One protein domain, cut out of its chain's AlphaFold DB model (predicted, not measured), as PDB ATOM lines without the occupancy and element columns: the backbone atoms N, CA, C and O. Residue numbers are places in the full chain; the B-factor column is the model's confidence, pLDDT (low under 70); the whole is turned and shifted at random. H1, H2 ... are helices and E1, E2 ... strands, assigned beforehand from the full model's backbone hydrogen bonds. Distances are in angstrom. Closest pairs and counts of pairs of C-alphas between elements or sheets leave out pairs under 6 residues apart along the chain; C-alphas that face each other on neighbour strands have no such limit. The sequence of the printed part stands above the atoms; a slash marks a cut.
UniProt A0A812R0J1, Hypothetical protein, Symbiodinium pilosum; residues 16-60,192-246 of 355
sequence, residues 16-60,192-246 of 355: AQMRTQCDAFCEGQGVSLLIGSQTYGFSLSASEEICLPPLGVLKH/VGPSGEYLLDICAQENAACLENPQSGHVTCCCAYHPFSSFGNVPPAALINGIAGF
ATOM      1  N   ALA A  16      34.093 -37.893 -10.472       94.44
ATOM      2  CA  ALA A  16      34.690 -38.994  -9.723       94.44
ATOM      3  C   ALA A  16      33.892 -39.311  -8.447       94.44
ATOM      4  O   ALA A  16      33.549 -40.469  -8.225       94.44
ATOM      5  N   GLN A  17      33.527 -38.295  -7.657       93.56
ATOM      6  CA  GLN A  17      32.693 -38.465  -6.465       93.56
ATOM      7  C   GLN A  17      31.292 -38.968  -6.823       93.56
ATOM      8  O   GLN A  17      30.789 -39.852  -6.139       93.56
ATOM      9  N   MET A  18      30.675 -38.458  -7.897       95.12
ATOM     10  CA  MET A  18      29.365 -38.938  -8.365       95.12
ATOM     11  C   MET A  18      29.416 -40.429  -8.710       95.12
ATOM     12  O   MET A  18      28.539 -41.189  -8.310       95.12
ATOM     13  N   ARG A  19      30.474 -40.864  -9.411       96.31
ATOM     14  CA  ARG A  19      30.692 -42.281  -9.711       96.31
ATOM     15  C   ARG A  19      30.881 -43.094  -8.434       96.31
ATOM     16  O   ARG A  19      30.198 -44.092  -8.287       96.31
ATOM     17  N   THR A  20      31.708 -42.646  -7.490       95.25
ATOM     18  CA  THR A  20      31.885 -43.346  -6.206       95.25
ATOM     19  C   THR A  20      30.575 -43.481  -5.427       95.25
ATOM     20  O   THR A  20      30.307 -44.545  -4.881       95.25
ATOM     21  N   GLN A  21      29.735 -42.442  -5.392       94.50
ATOM     22  CA  GLN A  21      28.418 -42.520  -4.745       94.50
ATOM     23  C   GLN A  21      27.483 -43.495  -5.469       94.50
ATOM     24  O   GLN A  21      26.782 -44.270  -4.826       94.50
ATOM     25  N   CYS A  22      27.501 -43.488  -6.802       96.88
ATOM     26  CA  CYS A  22      26.729 -44.416  -7.620       96.88
ATOM     27  C   CYS A  22      27.195 -45.872  -7.426       96.88
ATOM     28  O   CYS A  22      26.370 -46.769  -7.273       96.88
ATOM     29  N   ASP A  23      28.506 -46.105  -7.349       95.88
ATOM     30  CA  ASP A  23      29.095 -47.418  -7.072       95.88
ATOM     31  C   ASP A  23      28.711 -47.914  -5.671       95.88
ATOM     32  O   ASP A  23      28.301 -49.061  -5.530       95.88
ATOM     33  N   ALA A  24      28.763 -47.050  -4.651       94.69
ATOM     34  CA  ALA A  24      28.348 -47.390  -3.287       94.69
ATOM     35  C   ALA A  24      26.849 -47.726  -3.196       94.69
ATOM     36  O   ALA A  24      26.451 -48.665  -2.507       94.69
ATOM     37  N   PHE A  25      26.007 -46.994  -3.929       95.69
ATOM     38  CA  PHE A  25      24.571 -47.267  -4.013       95.69
ATOM     39  C   PHE A  25      24.267 -48.607  -4.697       95.69
ATOM     40  O   PHE A  25      23.378 -49.338  -4.257       95.69
ATOM     41  N   CYS A  26      25.024 -48.949  -5.744       95.94
ATOM     42  CA  CYS A  26      24.855 -50.181  -6.516       95.94
ATOM     43  C   CYS A  26      25.665 -51.380  -6.004       95.94
ATOM     44  O   CYS A  26      25.558 -52.464  -6.581       95.94
ATOM     45  N   GLU A  27      26.454 -51.207  -4.940       91.56
ATOM     46  CA  GLU A  27      27.274 -52.259  -4.344       91.56
ATOM     47  C   GLU A  27      26.429 -53.492  -3.974       91.56
ATOM     48  O   GLU A  27      25.228 -53.399  -3.710       91.56
ATOM     49  N   GLY A  28      27.057 -54.667  -3.991       85.38
ATOM     50  CA  GLY A  28      26.397 -55.962  -3.869       85.38
ATOM     51  C   GLY A  28      26.472 -56.704  -5.196       85.38
ATOM     52  O   GLY A  28      27.484 -57.340  -5.490       85.38
ATOM     53  N   GLN A  29      25.410 -56.632  -5.999       89.38
ATOM     54  CA  GLN A  29      25.311 -57.337  -7.286       89.38
ATOM     55  C   GLN A  29      24.907 -56.430  -8.460       89.38
ATOM     56  O   GLN A  29      24.650 -56.929  -9.561       89.38
ATOM     57  N   GLY A  30      24.831 -55.116  -8.232       93.25
ATOM     58  CA  GLY A  30      24.462 -54.126  -9.235       93.25
ATOM     59  C   GLY A  30      25.662 -53.560  -9.996       93.25
ATOM     60  O   GLY A  30      26.766 -53.428  -9.476       93.25
ATOM     61  N   VAL A  31      25.419 -53.175 -11.243       96.44
ATOM     62  CA  VAL A  31      26.313 -52.384 -12.088       96.44
ATOM     63  C   VAL A  31      25.790 -50.955 -12.105       96.44
ATOM     64  O   VAL A  31      24.635 -50.714 -12.454       96.44
ATOM     65  N   SER A  32      26.638 -50.009 -11.725       97.31
ATOM     66  CA  SER A  32      26.297 -48.594 -11.628       97.31
ATOM     67  C   SER A  32      26.070 -47.949 -13.000       97.31
ATOM     68  O   SER A  32      26.915 -48.012 -13.896       97.31
ATOM     69  N   LEU A  33      24.923 -47.286 -13.162       97.56
ATOM     70  CA  LEU A  33      24.580 -46.467 -14.323       97.56
ATOM     71  C   LEU A  33      24.417 -45.016 -13.876       97.56
ATOM     72  O   LEU A  33      23.340 -44.585 -13.463       97.56
ATOM     73  N   LEU A  34      25.510 -44.258 -13.959       97.88
ATOM     74  CA  LEU A  34      25.497 -42.823 -13.695       97.88
ATOM     75  C   LEU A  34      24.832 -42.081 -14.863       97.88
ATOM     76  O   LEU A  34      25.281 -42.185 -16.005       97.88
ATOM     77  N   ILE A  35      23.790 -41.310 -14.563       97.25
ATOM     78  CA  ILE A  35      22.986 -40.551 -15.522       97.25
ATOM     79  C   ILE A  35      23.163 -39.063 -15.236       97.25
ATOM     80  O   ILE A  35      22.692 -38.539 -14.228       97.25
ATOM     81  N   GLY A  36      23.850 -38.376 -16.145       96.19
ATOM     82  CA  GLY A  36      24.227 -36.973 -15.987       96.19
ATOM     83  C   GLY A  36      25.724 -36.794 -15.769       96.19
ATOM     84  O   GLY A  36      26.512 -37.742 -15.804       96.19
ATOM     85  N   SER A  37      26.135 -35.545 -15.584       95.12
ATOM     86  CA  SER A  37      27.511 -35.181 -15.251       95.12
ATOM     87  C   SER A  37      27.567 -33.785 -14.632       95.12
ATOM     88  O   SER A  37      26.560 -33.095 -14.524       95.12
ATOM     89  N   GLN A  38      28.770 -33.301 -14.338       91.88
ATOM     90  CA  GLN A  38      29.020 -31.903 -13.963       91.88
ATOM     91  C   GLN A  38      28.551 -30.830 -14.963       91.88
ATOM     92  O   GLN A  38      28.701 -29.646 -14.655       91.88
ATOM     93  N   THR A  39      28.077 -31.178 -16.163       91.00
ATOM     94  CA  THR A  39      27.629 -30.197 -17.169       91.00
ATOM     95  C   THR A  39      26.163 -30.322 -17.569       91.00
ATOM     96  O   THR A  39      25.635 -29.371 -18.137       91.00
ATOM     97  N   TYR A  40      25.496 -31.438 -17.272       93.88
ATOM     98  CA  TYR A  40      24.092 -31.667 -17.625       93.88
ATOM     99  C   TYR A  40      23.434 -32.625 -16.635       93.88
ATOM    100  O   TYR A  40      24.096 -33.512 -16.091       93.88
ATOM    101  N   GLY A  41      22.133 -32.454 -16.426       95.19
ATOM    102  CA  GLY A  41      21.326 -33.321 -15.580       95.19
ATOM    103  C   GLY A  41      20.023 -33.718 -16.263       95.19
ATOM    104  O   GLY A  41      19.745 -33.312 -17.388       95.19
ATOM    105  N   PHE A  42      19.239 -34.532 -15.570       97.31
ATOM    106  CA  PHE A  42      17.948 -35.031 -16.024       97.31
ATOM    107  C   PHE A  42      16.904 -34.836 -14.925       97.31
ATOM    108  O   PHE A  42      17.234 -34.869 -13.739       97.31
ATOM    109  N   SER A  43      15.653 -34.614 -15.316       97.75
ATOM    110  CA  SER A  43      14.518 -34.666 -14.393       97.75
ATOM    111  C   SER A  43      14.197 -36.113 -14.016       97.75
ATOM    112  O   SER A  43      14.644 -37.041 -14.696       97.75
ATOM    113  N   LEU A  44      13.367 -36.320 -12.984       97.25
ATOM    114  CA  LEU A  44      12.940 -37.664 -12.571       97.25
ATOM    115  C   LEU A  44      12.427 -38.492 -13.752       97.25
ATOM    116  O   LEU A  44      12.893 -39.604 -13.971       97.25
ATOM    117  N   SER A  45      11.504 -37.929 -14.538       97.56
ATOM    118  CA  SER A  45      10.877 -38.645 -15.648       97.56
ATOM    119  C   SER A  45      11.890 -39.044 -16.717       97.56
ATOM    120  O   SER A  45      11.810 -40.140 -17.253       97.56
ATOM    121  N   ALA A  46      12.867 -38.181 -17.016       97.31
ATOM    122  CA  ALA A  46      13.890 -38.488 -18.009       97.31
ATOM    123  C   ALA A  46      14.884 -39.548 -17.496       97.31
ATOM    124  O   ALA A  46      15.296 -40.417 -18.260       97.31
ATOM    125  N   SER A  47      15.223 -39.531 -16.203       97.25
ATOM    126  CA  SER A  47      16.010 -40.599 -15.576       97.25
ATOM    127  C   SER A  47      15.253 -41.930 -15.539       97.25
ATOM    128  O   SER A  47      15.822 -42.975 -15.859       97.25
ATOM    129  N   GLU A  48      13.962 -41.913 -15.203       96.88
ATOM    130  CA  GLU A  48      13.096 -43.096 -15.236       96.88
ATOM    131  C   GLU A  48      12.950 -43.647 -16.658       96.88
ATOM    132  O   GLU A  48      13.024 -44.854 -16.837       96.88
ATOM    133  N   GLU A  49      12.835 -42.804 -17.688       96.81
ATOM    134  CA  GLU A  49      12.812 -43.248 -19.089       96.81
ATOM    135  C   GLU A  49      14.111 -43.938 -19.529       96.81
ATOM    136  O   GLU A  49      14.084 -44.742 -20.458       96.81
ATOM    137  N   ILE A  50      15.242 -43.654 -18.872       95.88
ATOM    138  CA  ILE A  50      16.519 -44.339 -19.117       95.88
ATOM    139  C   ILE A  50      16.578 -45.666 -18.349       95.88
ATOM    140  O   ILE A  50      17.011 -46.682 -18.902       95.88
ATOM    141  N   CYS A  51      16.153 -45.674 -17.082       96.31
ATOM    142  CA  CYS A  51      16.322 -46.816 -16.180       96.31
ATOM    143  C   CYS A  51      15.170 -47.826 -16.211       96.31
ATOM    144  O   CYS A  51      15.411 -48.997 -15.956       96.31
ATOM    145  N   LEU A  52      13.932 -47.407 -16.463       96.31
ATOM    146  CA  LEU A  52      12.722 -48.211 -16.278       96.31
ATOM    147  C   LEU A  52      12.002 -48.481 -17.609       96.31
ATOM    148  O   LEU A  52      12.022 -47.650 -18.521       96.31
ATOM    149  N   PRO A  53      11.287 -49.613 -17.735       93.81
ATOM    150  CA  PRO A  53      10.427 -49.858 -18.888       93.81
ATOM    151  C   PRO A  53       9.275 -48.830 -18.953       93.81
ATOM    152  O   PRO A  53       8.857 -48.308 -17.921       93.81
ATOM    153  N   PRO A  54       8.693 -48.566 -20.141       93.12
ATOM    154  CA  PRO A  54       8.882 -49.298 -21.398       93.12
ATOM    155  C   PRO A  54      10.023 -48.787 -22.288       93.12
ATOM    156  O   PRO A  54      10.342 -49.450 -23.271       93.12
ATOM    157  N   LEU A  55      10.594 -47.615 -21.993       94.06
ATOM    158  CA  LEU A  55      11.625 -46.983 -22.829       94.06
ATOM    159  C   LEU A  55      13.051 -47.293 -22.362       94.06
ATOM    160  O   LEU A  55      13.968 -47.296 -23.184       94.06
ATOM    161  N   GLY A  56      13.222 -47.571 -21.071       91.94
ATOM    162  CA  GLY A  56      14.522 -47.775 -20.457       91.94
ATOM    163  C   GLY A  56      15.197 -49.077 -20.858       91.94
ATOM    164  O   GLY A  56      14.580 -50.024 -21.350       91.94
ATOM    165  N   VAL A  57      16.507 -49.112 -20.621       93.44
ATOM    166  CA  VAL A  57      17.363 -50.252 -20.980       93.44
ATOM    167  C   VAL A  57      17.235 -51.426 -20.010       93.44
ATOM    168  O   VAL A  57      17.629 -52.539 -20.358       93.44
ATOM    169  N   LEU A  58      16.704 -51.197 -18.804       97.00
ATOM    170  CA  LEU A  58      16.546 -52.230 -17.782       97.00
ATOM    171  C   LEU A  58      15.100 -52.712 -17.713       97.00
ATOM    172  O   LEU A  58      14.147 -51.935 -17.782       97.00
ATOM    173  N   LYS A  59      14.932 -54.016 -17.504       96.69
ATOM    174  CA  LYS A  59      13.629 -54.622 -17.230       96.69
ATOM    175  C   LYS A  59      13.251 -54.442 -15.762       96.69
ATOM    176  O   LYS A  59      14.096 -54.497 -14.872       96.69
ATOM    177  N   HIS A  60      11.958 -54.322 -15.489       94.75
ATOM    178  CA  HIS A  60      11.436 -54.361 -14.127       94.75
ATOM    179  C   HIS A  60      10.365 -55.445 -14.023       94.75
ATOM    180  O   HIS A  60       9.215 -55.235 -14.394       94.75
ATOM    181  N   VAL A 192      17.188 -53.251  -7.019       94.94
ATOM    182  CA  VAL A 192      16.330 -52.695  -5.968       94.94
ATOM    183  C   VAL A 192      16.967 -52.955  -4.607       94.94
ATOM    184  O   VAL A 192      17.364 -54.085  -4.301       94.94
ATOM    185  N   GLY A 193      17.097 -51.889  -3.821       93.69
ATOM    186  CA  GLY A 193      17.657 -51.921  -2.478       93.69
ATOM    187  C   GLY A 193      16.659 -52.398  -1.418       93.69
ATOM    188  O   GLY A 193      15.485 -52.643  -1.714       93.69
ATOM    189  N   PRO A 194      17.098 -52.528  -0.155       91.06
ATOM    190  CA  PRO A 194      16.289 -53.103   0.921       91.06
ATOM    191  C   PRO A 194      14.987 -52.349   1.226       91.06
ATOM    192  O   PRO A 194      14.062 -52.934   1.787       91.06
ATOM    193  N   SER A 195      14.907 -51.058   0.889       90.25
ATOM    194  CA  SER A 195      13.733 -50.203   1.107       90.25
ATOM    195  C   SER A 195      12.930 -49.945  -0.174       90.25
ATOM    196  O   SER A 195      12.041 -49.093  -0.164       90.25
ATOM    197  N   GLY A 196      13.210 -50.662  -1.268       92.62
ATOM    198  CA  GLY A 196      12.563 -50.435  -2.562       92.62
ATOM    199  C   GLY A 196      13.181 -49.299  -3.384       92.62
ATOM    200  O   GLY A 196      12.600 -48.882  -4.383       92.62
ATOM    201  N   GLU A 197      14.338 -48.779  -2.977       94.44
ATOM    202  CA  GLU A 197      15.082 -47.767  -3.717       94.44
ATOM    203  C   GLU A 197      15.717 -48.352  -4.982       94.44
ATOM    204  O   GLU A 197      16.283 -49.441  -4.960       94.44
ATOM    205  N   TYR A 198      15.632 -47.620  -6.089       95.75
ATOM    206  CA  TYR A 198      16.189 -48.035  -7.383       95.75
ATOM    207  C   TYR A 198      16.894 -46.893  -8.132       95.75
ATOM    208  O   TYR A 198      17.595 -47.129  -9.117       95.75
ATOM    209  N   LEU A 199      16.702 -45.658  -7.663       97.31
ATOM    210  CA  LEU A 199      17.281 -44.442  -8.211       97.31
ATOM    211  C   LEU A 199      17.849 -43.613  -7.057       97.31
ATOM    212  O   LEU A 199      17.163 -43.365  -6.064       97.31
ATOM    213  N   LEU A 200      19.094 -43.185  -7.204       97.25
ATOM    214  CA  LEU A 200      19.770 -42.245  -6.326       97.25
ATOM    215  C   LEU A 200      19.797 -40.870  -6.995       97.25
ATOM    216  O   LEU A 200      20.287 -40.741  -8.116       97.25
ATOM    217  N   ASP A 201      19.325 -39.848  -6.288       96.94
ATOM    218  CA  ASP A 201      19.581 -38.445  -6.621       96.94
ATOM    219  C   ASP A 201      20.906 -38.015  -5.983       96.94
ATOM    220  O   ASP A 201      21.037 -38.044  -4.760       96.94
ATOM    221  N   ILE A 202      21.904 -37.672  -6.800       94.69
ATOM    222  CA  ILE A 202      23.239 -37.303  -6.311       94.69
ATOM    223  C   ILE A 202      23.295 -35.800  -6.044       94.69
ATOM    224  O   ILE A 202      23.701 -35.365  -4.965       94.69
ATOM    225  N   CYS A 203      22.924 -34.987  -7.036       94.06
ATOM    226  CA  CYS A 203      22.933 -33.534  -6.906       94.06
ATOM    227  C   CYS A 203      22.165 -32.832  -8.032       94.06
ATOM    228  O   CYS A 203      22.135 -33.290  -9.175       94.06
ATOM    229  N   ALA A 204      21.625 -31.656  -7.711       94.69
ATOM    230  CA  ALA A 204      21.073 -30.718  -8.679       94.69
ATOM    231  C   ALA A 204      22.186 -30.104  -9.546       94.69
ATOM    232  O   ALA A 204      23.222 -29.673  -9.037       94.69
ATOM    233  N   GLN A 205      21.974 -30.064 -10.856       91.94
ATOM    234  CA  GLN A 205      22.958 -29.637 -11.848       91.94
ATOM    235  C   GLN A 205      22.505 -28.407 -12.646       91.94
ATOM    236  O   GLN A 205      23.331 -27.549 -12.948       91.94
ATOM    237  N   GLU A 206      21.218 -28.297 -12.976       88.56
ATOM    238  CA  GLU A 206      20.696 -27.178 -13.774       88.56
ATOM    239  C   GLU A 206      20.075 -26.061 -12.929       88.56
ATOM    240  O   GLU A 206      20.236 -24.881 -13.245       88.56
ATOM    241  N   ASN A 207      19.339 -26.415 -11.875       89.00
ATOM    242  CA  ASN A 207      18.651 -25.476 -10.991       89.00
ATOM    243  C   ASN A 207      18.286 -26.138  -9.652       89.00
ATOM    244  O   ASN A 207      18.295 -27.356  -9.545       89.00
ATOM    245  N   ALA A 208      17.898 -25.330  -8.662       89.44
ATOM    246  CA  ALA A 208      17.523 -25.789  -7.318       89.44
ATOM    247  C   ALA A 208      16.115 -26.409  -7.198       89.44
ATOM    248  O   ALA A 208      15.619 -26.577  -6.083       89.44
ATOM    249  N   ALA A 209      15.408 -26.674  -8.303       93.06
ATOM    250  CA  ALA A 209      14.139 -27.385  -8.199       93.06
ATOM    251  C   ALA A 209      14.391 -28.830  -7.747       93.06
ATOM    252  O   ALA A 209      15.436 -29.394  -8.037       93.06
ATOM    253  N   CYS A 210      13.434 -29.430  -7.039       94.62
ATOM    254  CA  CYS A 210      13.507 -30.848  -6.690       94.62
ATOM    255  C   CYS A 210      13.448 -31.729  -7.950       94.62
ATOM    256  O   CYS A 210      12.876 -31.317  -8.967       94.62
ATOM    257  N   LEU A 211      13.974 -32.953  -7.852       95.94
ATOM    258  CA  LEU A 211      14.086 -33.910  -8.958       95.94
ATOM    259  C   LEU A 211      12.747 -34.157  -9.679       95.94
ATOM    260  O   LEU A 211      12.715 -34.316 -10.898       95.94
ATOM    261  N   GLU A 212      11.627 -34.117  -8.956       96.38
ATOM    262  CA  GLU A 212      10.275 -34.327  -9.487       96.38
ATOM    263  C   GLU A 212       9.782 -33.182 -10.385       96.38
ATOM    264  O   GLU A 212       8.792 -33.338 -11.104       96.38
ATOM    265  N   ASN A 213      10.428 -32.012 -10.347       96.81
ATOM    266  CA  ASN A 213      10.059 -30.905 -11.218       96.81
ATOM    267  C   ASN A 213      10.444 -31.240 -12.676       96.81
ATOM    268  O   ASN A 213      11.606 -31.542 -12.933       96.81
ATOM    269  N   PRO A 214       9.533 -31.125 -13.661       96.62
ATOM    270  CA  PRO A 214       9.837 -31.444 -15.061       96.62
ATOM    271  C   PRO A 214      10.949 -30.599 -15.695       96.62
ATOM    272  O   PRO A 214      11.484 -30.979 -16.732       96.62
ATOM    273  N   GLN A 215      11.255 -29.438 -15.112       95.19
ATOM    274  CA  GLN A 215      12.332 -28.545 -15.541       95.19
ATOM    275  C   GLN A 215      13.580 -28.660 -14.655       95.19
ATOM    276  O   GLN A 215      14.468 -27.820 -14.773       95.19
ATOM    277  N   SER A 216      13.643 -29.629 -13.737       95.31
ATOM    278  CA  SER A 216      14.860 -29.915 -12.980       95.31
ATOM    279  C   SER A 216      15.880 -30.635 -13.861       95.31
ATOM    280  O   SER A 216      15.536 -31.290 -14.847       95.31
ATOM    281  N   GLY A 217      17.146 -30.526 -13.480       95.69
ATOM    282  CA  GLY A 217      18.219 -31.302 -14.078       95.69
ATOM    283  C   GLY A 217      19.164 -31.741 -12.981       95.69
ATOM    284  O   GLY A 217      19.884 -30.911 -12.432       95.69
ATOM    285  N   HIS A 218      19.141 -33.028 -12.654       96.88
ATOM    286  CA  HIS A 218      19.944 -33.651 -11.608       96.88
ATOM    287  C   HIS A 218      20.883 -34.699 -12.191       96.88
ATOM    288  O   HIS A 218      20.591 -35.328 -13.211       96.88
ATOM    289  N   VAL A 219      22.007 -34.920 -11.518       97.19
ATOM    290  CA  VAL A 219      22.794 -36.132 -11.724       97.19
ATOM    291  C   VAL A 219      22.168 -37.228 -10.874       97.19
ATOM    292  O   VAL A 219      22.051 -37.090  -9.658       97.19
ATOM    293  N   THR A 220      21.775 -38.317 -11.518       97.69
ATOM    294  CA  THR A 220      21.133 -39.460 -10.867       97.69
ATOM    295  C   THR A 220      21.913 -40.737 -11.143       97.69
ATOM    296  O   THR A 220      22.803 -40.776 -11.993       97.69
ATOM    297  N   CYS A 221      21.610 -41.796 -10.406       97.56
ATOM    298  CA  CYS A 221      22.212 -43.105 -10.592       97.56
ATOM    299  C   CYS A 221      21.157 -44.194 -10.427       97.56
ATOM    300  O   CYS A 221      20.408 -44.177  -9.454       97.56
ATOM    301  N   CYS A 222      21.121 -45.155 -11.342       97.69
ATOM    302  CA  CYS A 222      20.390 -46.403 -11.148       97.69
ATOM    303  C   CYS A 222      21.326 -47.595 -11.308       97.69
ATOM    304  O   CYS A 222      22.459 -47.464 -11.772       97.69
ATOM    305  N   CYS A 223      20.857 -48.768 -10.898       97.69
ATOM    306  CA  CYS A 223      21.673 -49.971 -10.879       97.69
ATOM    307  C   CYS A 223      21.107 -51.006 -11.841       97.69
ATOM    308  O   CYS A 223      19.927 -51.344 -11.766       97.69
ATOM    309  N   ALA A 224      21.952 -51.545 -12.712       97.25
ATOM    310  CA  ALA A 224      21.620 -52.697 -13.531       97.25
ATOM    311  C   ALA A 224      22.006 -53.981 -12.790       97.25
ATOM    312  O   ALA A 224      23.153 -54.161 -12.403       97.25
ATOM    313  N   TYR A 225      21.068 -54.893 -12.605       96.31
ATOM    314  CA  TYR A 225      21.294 -56.207 -12.024       96.31
ATOM    315  C   TYR A 225      21.160 -57.272 -13.109       96.31
ATOM    316  O   TYR A 225      20.157 -57.319 -13.819       96.31
ATOM    317  N   HIS A 226      22.156 -58.143 -13.227       95.75
ATOM    318  CA  HIS A 226      22.091 -59.299 -14.114       95.75
ATOM    319  C   HIS A 226      21.964 -60.571 -13.268       95.75
ATOM    320  O   HIS A 226      22.888 -60.834 -12.501       95.75
ATOM    321  N   PRO A 227      20.913 -61.401 -13.409       94.44
ATOM    322  CA  PRO A 227      20.702 -62.583 -12.560       94.44
ATOM    323  C   PRO A 227      21.895 -63.545 -12.455       94.44
ATOM    324  O   PRO A 227      22.071 -64.224 -11.440       94.44
ATOM    325  N   PHE A 228      22.757 -63.586 -13.478       92.56
ATOM    326  CA  PHE A 228      23.984 -64.390 -13.447       92.56
ATOM    327  C   PHE A 228      24.987 -63.970 -12.367       92.56
ATOM    328  O   PHE A 228      25.804 -64.798 -11.974       92.56
ATOM    329  N   SER A 229      24.929 -62.741 -11.847       89.94
ATOM    330  CA  SER A 229      25.789 -62.310 -10.734       89.94
ATOM    331  C   SER A 229      25.538 -63.112  -9.449       89.94
ATOM    332  O   SER A 229      26.411 -63.191  -8.588       89.94
ATOM    333  N   SER A 230      24.373 -63.763  -9.341       86.81
ATOM    334  CA  SER A 230      24.012 -64.686  -8.258       86.81
ATOM    335  C   SER A 230      23.867 -66.143  -8.710       86.81
ATOM    336  O   SER A 230      23.243 -66.940  -8.009       86.81
ATOM    337  N   PHE A 231      24.395 -66.525  -9.878       90.31
ATOM    338  CA  PHE A 231      24.282 -67.906 -10.348       90.31
ATOM    339  C   PHE A 231      24.932 -68.887  -9.360       90.31
ATOM    340  O   PHE A 231      26.026 -68.640  -8.861       90.31
ATOM    341  N   GLY A 232      24.237 -69.986  -9.051       86.19
ATOM    342  CA  GLY A 232      24.678 -70.968  -8.054       86.19
ATOM    343  C   GLY A 232      24.555 -70.519  -6.594       86.19
ATOM    344  O   GLY A 232      24.762 -71.332  -5.698       86.19
ATOM    345  N   ASN A 233      24.161 -69.271  -6.336       85.19
ATOM    346  CA  ASN A 233      23.933 -68.748  -4.995       85.19
ATOM    347  C   ASN A 233      22.436 -68.538  -4.742       85.19
ATOM    348  O   ASN A 233      21.635 -68.390  -5.670       85.19
ATOM    349  N   VAL A 234      22.058 -68.493  -3.464       80.00
ATOM    350  CA  VAL A 234      20.743 -67.983  -3.065       80.00
ATOM    351  C   VAL A 234      20.782 -66.465  -3.252       80.00
ATOM    352  O   VAL A 234      21.626 -65.819  -2.624       80.00
ATOM    353  N   PRO A 235      19.937 -65.875  -4.115       77.00
ATOM    354  CA  PRO A 235      19.968 -64.436  -4.301       77.00
ATOM    355  C   PRO A 235      19.614 -63.722  -2.994       77.00
ATOM    356  O   PRO A 235      18.735 -64.179  -2.252       77.00
ATOM    357  N   PRO A 236      20.290 -62.604  -2.701       81.69
ATOM    358  CA  PRO A 236      19.975 -61.801  -1.533       81.69
ATOM    359  C   PRO A 236      18.559 -61.218  -1.641       81.69
ATOM    360  O   PRO A 236      18.013 -61.036  -2.727       81.69
ATOM    361  N   ALA A 237      17.968 -60.875  -0.493       80.81
ATOM    362  CA  ALA A 237      16.662 -60.214  -0.452       80.81
ATOM    363  C   ALA A 237      16.670 -58.821  -1.117       80.81
ATOM    364  O   ALA A 237      15.627 -58.353  -1.562       80.81
ATOM    365  N   ALA A 238      17.838 -58.175  -1.177       87.94
ATOM    366  CA  ALA A 238      18.074 -56.913  -1.868       87.94
ATOM    367  C   ALA A 238      19.215 -57.093  -2.873       87.94
ATOM    368  O   ALA A 238      20.238 -57.685  -2.536       87.94
ATOM    369  N   LEU A 239      19.035 -56.586  -4.093       90.94
ATOM    370  CA  LEU A 239      19.979 -56.782  -5.204       90.94
ATOM    371  C   LEU A 239      21.155 -55.799  -5.147       90.94
ATOM    372  O   LEU A 239      22.221 -56.052  -5.710       90.94
ATOM    373  N   ILE A 240      20.932 -54.674  -4.471       93.12
ATOM    374  CA  ILE A 240      21.902 -53.608  -4.234       93.12
ATOM    375  C   ILE A 240      21.853 -53.186  -2.766       93.12
ATOM    376  O   ILE A 240      20.841 -53.387  -2.089       93.12
ATOM    377  N   ASN A 241      22.922 -52.557  -2.287       91.94
ATOM    378  CA  ASN A 241      22.975 -51.962  -0.954       91.94
ATOM    379  C   ASN A 241      22.002 -50.783  -0.813       91.94
ATOM    380  O   ASN A 241      21.450 -50.560   0.268       91.94
ATOM    381  N   GLY A 242      21.774 -50.042  -1.901       92.38
ATOM    382  CA  GLY A 242      20.890 -48.890  -1.911       92.38
ATOM    383  C   GLY A 242      21.359 -47.829  -0.916       92.38
ATOM    384  O   GLY A 242      22.547 -47.508  -0.841       92.38
ATOM    385  N   ILE A 243      20.449 -47.293  -0.100       89.81
ATOM    386  CA  ILE A 243      20.808 -46.256   0.884       89.81
ATOM    387  C   ILE A 243      21.719 -46.778   2.004       89.81
ATOM    388  O   ILE A 243      22.364 -45.982   2.685       89.81
ATOM    389  N   ALA A 244      21.787 -48.099   2.208       87.69
ATOM    390  CA  ALA A 244      22.658 -48.701   3.216       87.69
ATOM    391  C   ALA A 244      24.149 -48.620   2.843       87.69
ATOM    392  O   ALA A 244      24.990 -48.795   3.721       87.69
ATOM    393  N   GLY A 245      24.475 -48.319   1.579       84.06
ATOM    394  CA  GLY A 245      25.852 -48.123   1.110       84.06
ATOM    395  C   GLY A 245      26.517 -46.828   1.600       84.06
ATOM    396  O   GLY A 245      27.711 -46.638   1.395       84.06
ATOM    397  N   PHE A 246      25.777 -45.930   2.262       86.00
ATOM    398  CA  PHE A 246      26.301 -44.653   2.753       86.00
ATOM    399  C   PHE A 246      26.481 -44.657   4.277       86.00
ATOM    400  O   PHE A 246      25.516 -44.743   5.044       86.00
TER     401      PHE A 246
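Overview. This is residues 16 to 60 and 192 to 246 of the 355 residues of the protein "Hypothetical protein" of Symbiodinium pilosum (UniProt A0A812R0J1). A narrow sheet of three strands is sandwiched between two helices, H1 over one face and H2 over the other, and the loops at its two ends make the longest axis. Beyond the end of E3 comes the short H3, and from there the chain folds back to H4, which packs on H1. The printed part has 100 residues, with four named helices and three named strands that follow each other along the chain as H1 E1 H2 E2 E3 H3 H4; the sheet runs E1 - E3 - E2, all antiparallel. The class is mixed, helices and strands, with 47 residues in named elements; the whole is compact, radius of gyration of the C-alphas 13.6 A, yet elongated, 45 by 29 by 21 A.

Along the chain. Find C-alpha 16 at (34.690, -38.994, -9.723); from there H1 runs 15.2 A to residue 26. Next come E1, residues 30 to 35, 15.0 A, and H2, residues 44 to 51, 10.4 A. Past the cut, find E2 at residues 199 to 204 and E3 at 218 to 225, 22.6 A. H3 is residues 227 to 230; H4, residues 242 to 245, ends at (25.852, -48.123, 1.110).

Arrangement. Look at inner strand E3: N 31 and O 224 of E1 and E3 are 2.7 A apart, and in the hairpin E2 and E3, N 200 and O 221 are 2.8 A apart, both within hydrogen-bond range. The sheet has three layers with its helices: H1 is on one face, height 7.7 A, its C-alphas closest at Cys 26 and Cys 223, 5.4 A. H2 is on the opposite face, height 8.9 A, closest at C-alphas Cys 51 and Cys 222, 6.5 A. H4 only grazes the sheet and touches H1, closest at C-alphas Phe 25 and Gly 242, 4.5 A. H3 is not on the sheet. In H1 and H2 every O i to N i+4 pair is within hydrogen-bond range; H3 and H4 are too short for one.

Size, cuts and confidence. The C-alphas farthest apart, Asn 207 and Gly 232, are 46.0 A apart. Residues 61 to 191 are not printed; C-alphas 60 and 192 are 9.7 A apart across the cut. The links E2 to E3 and H3 to H4 are long. No printed residue is under 70 in pLDDT.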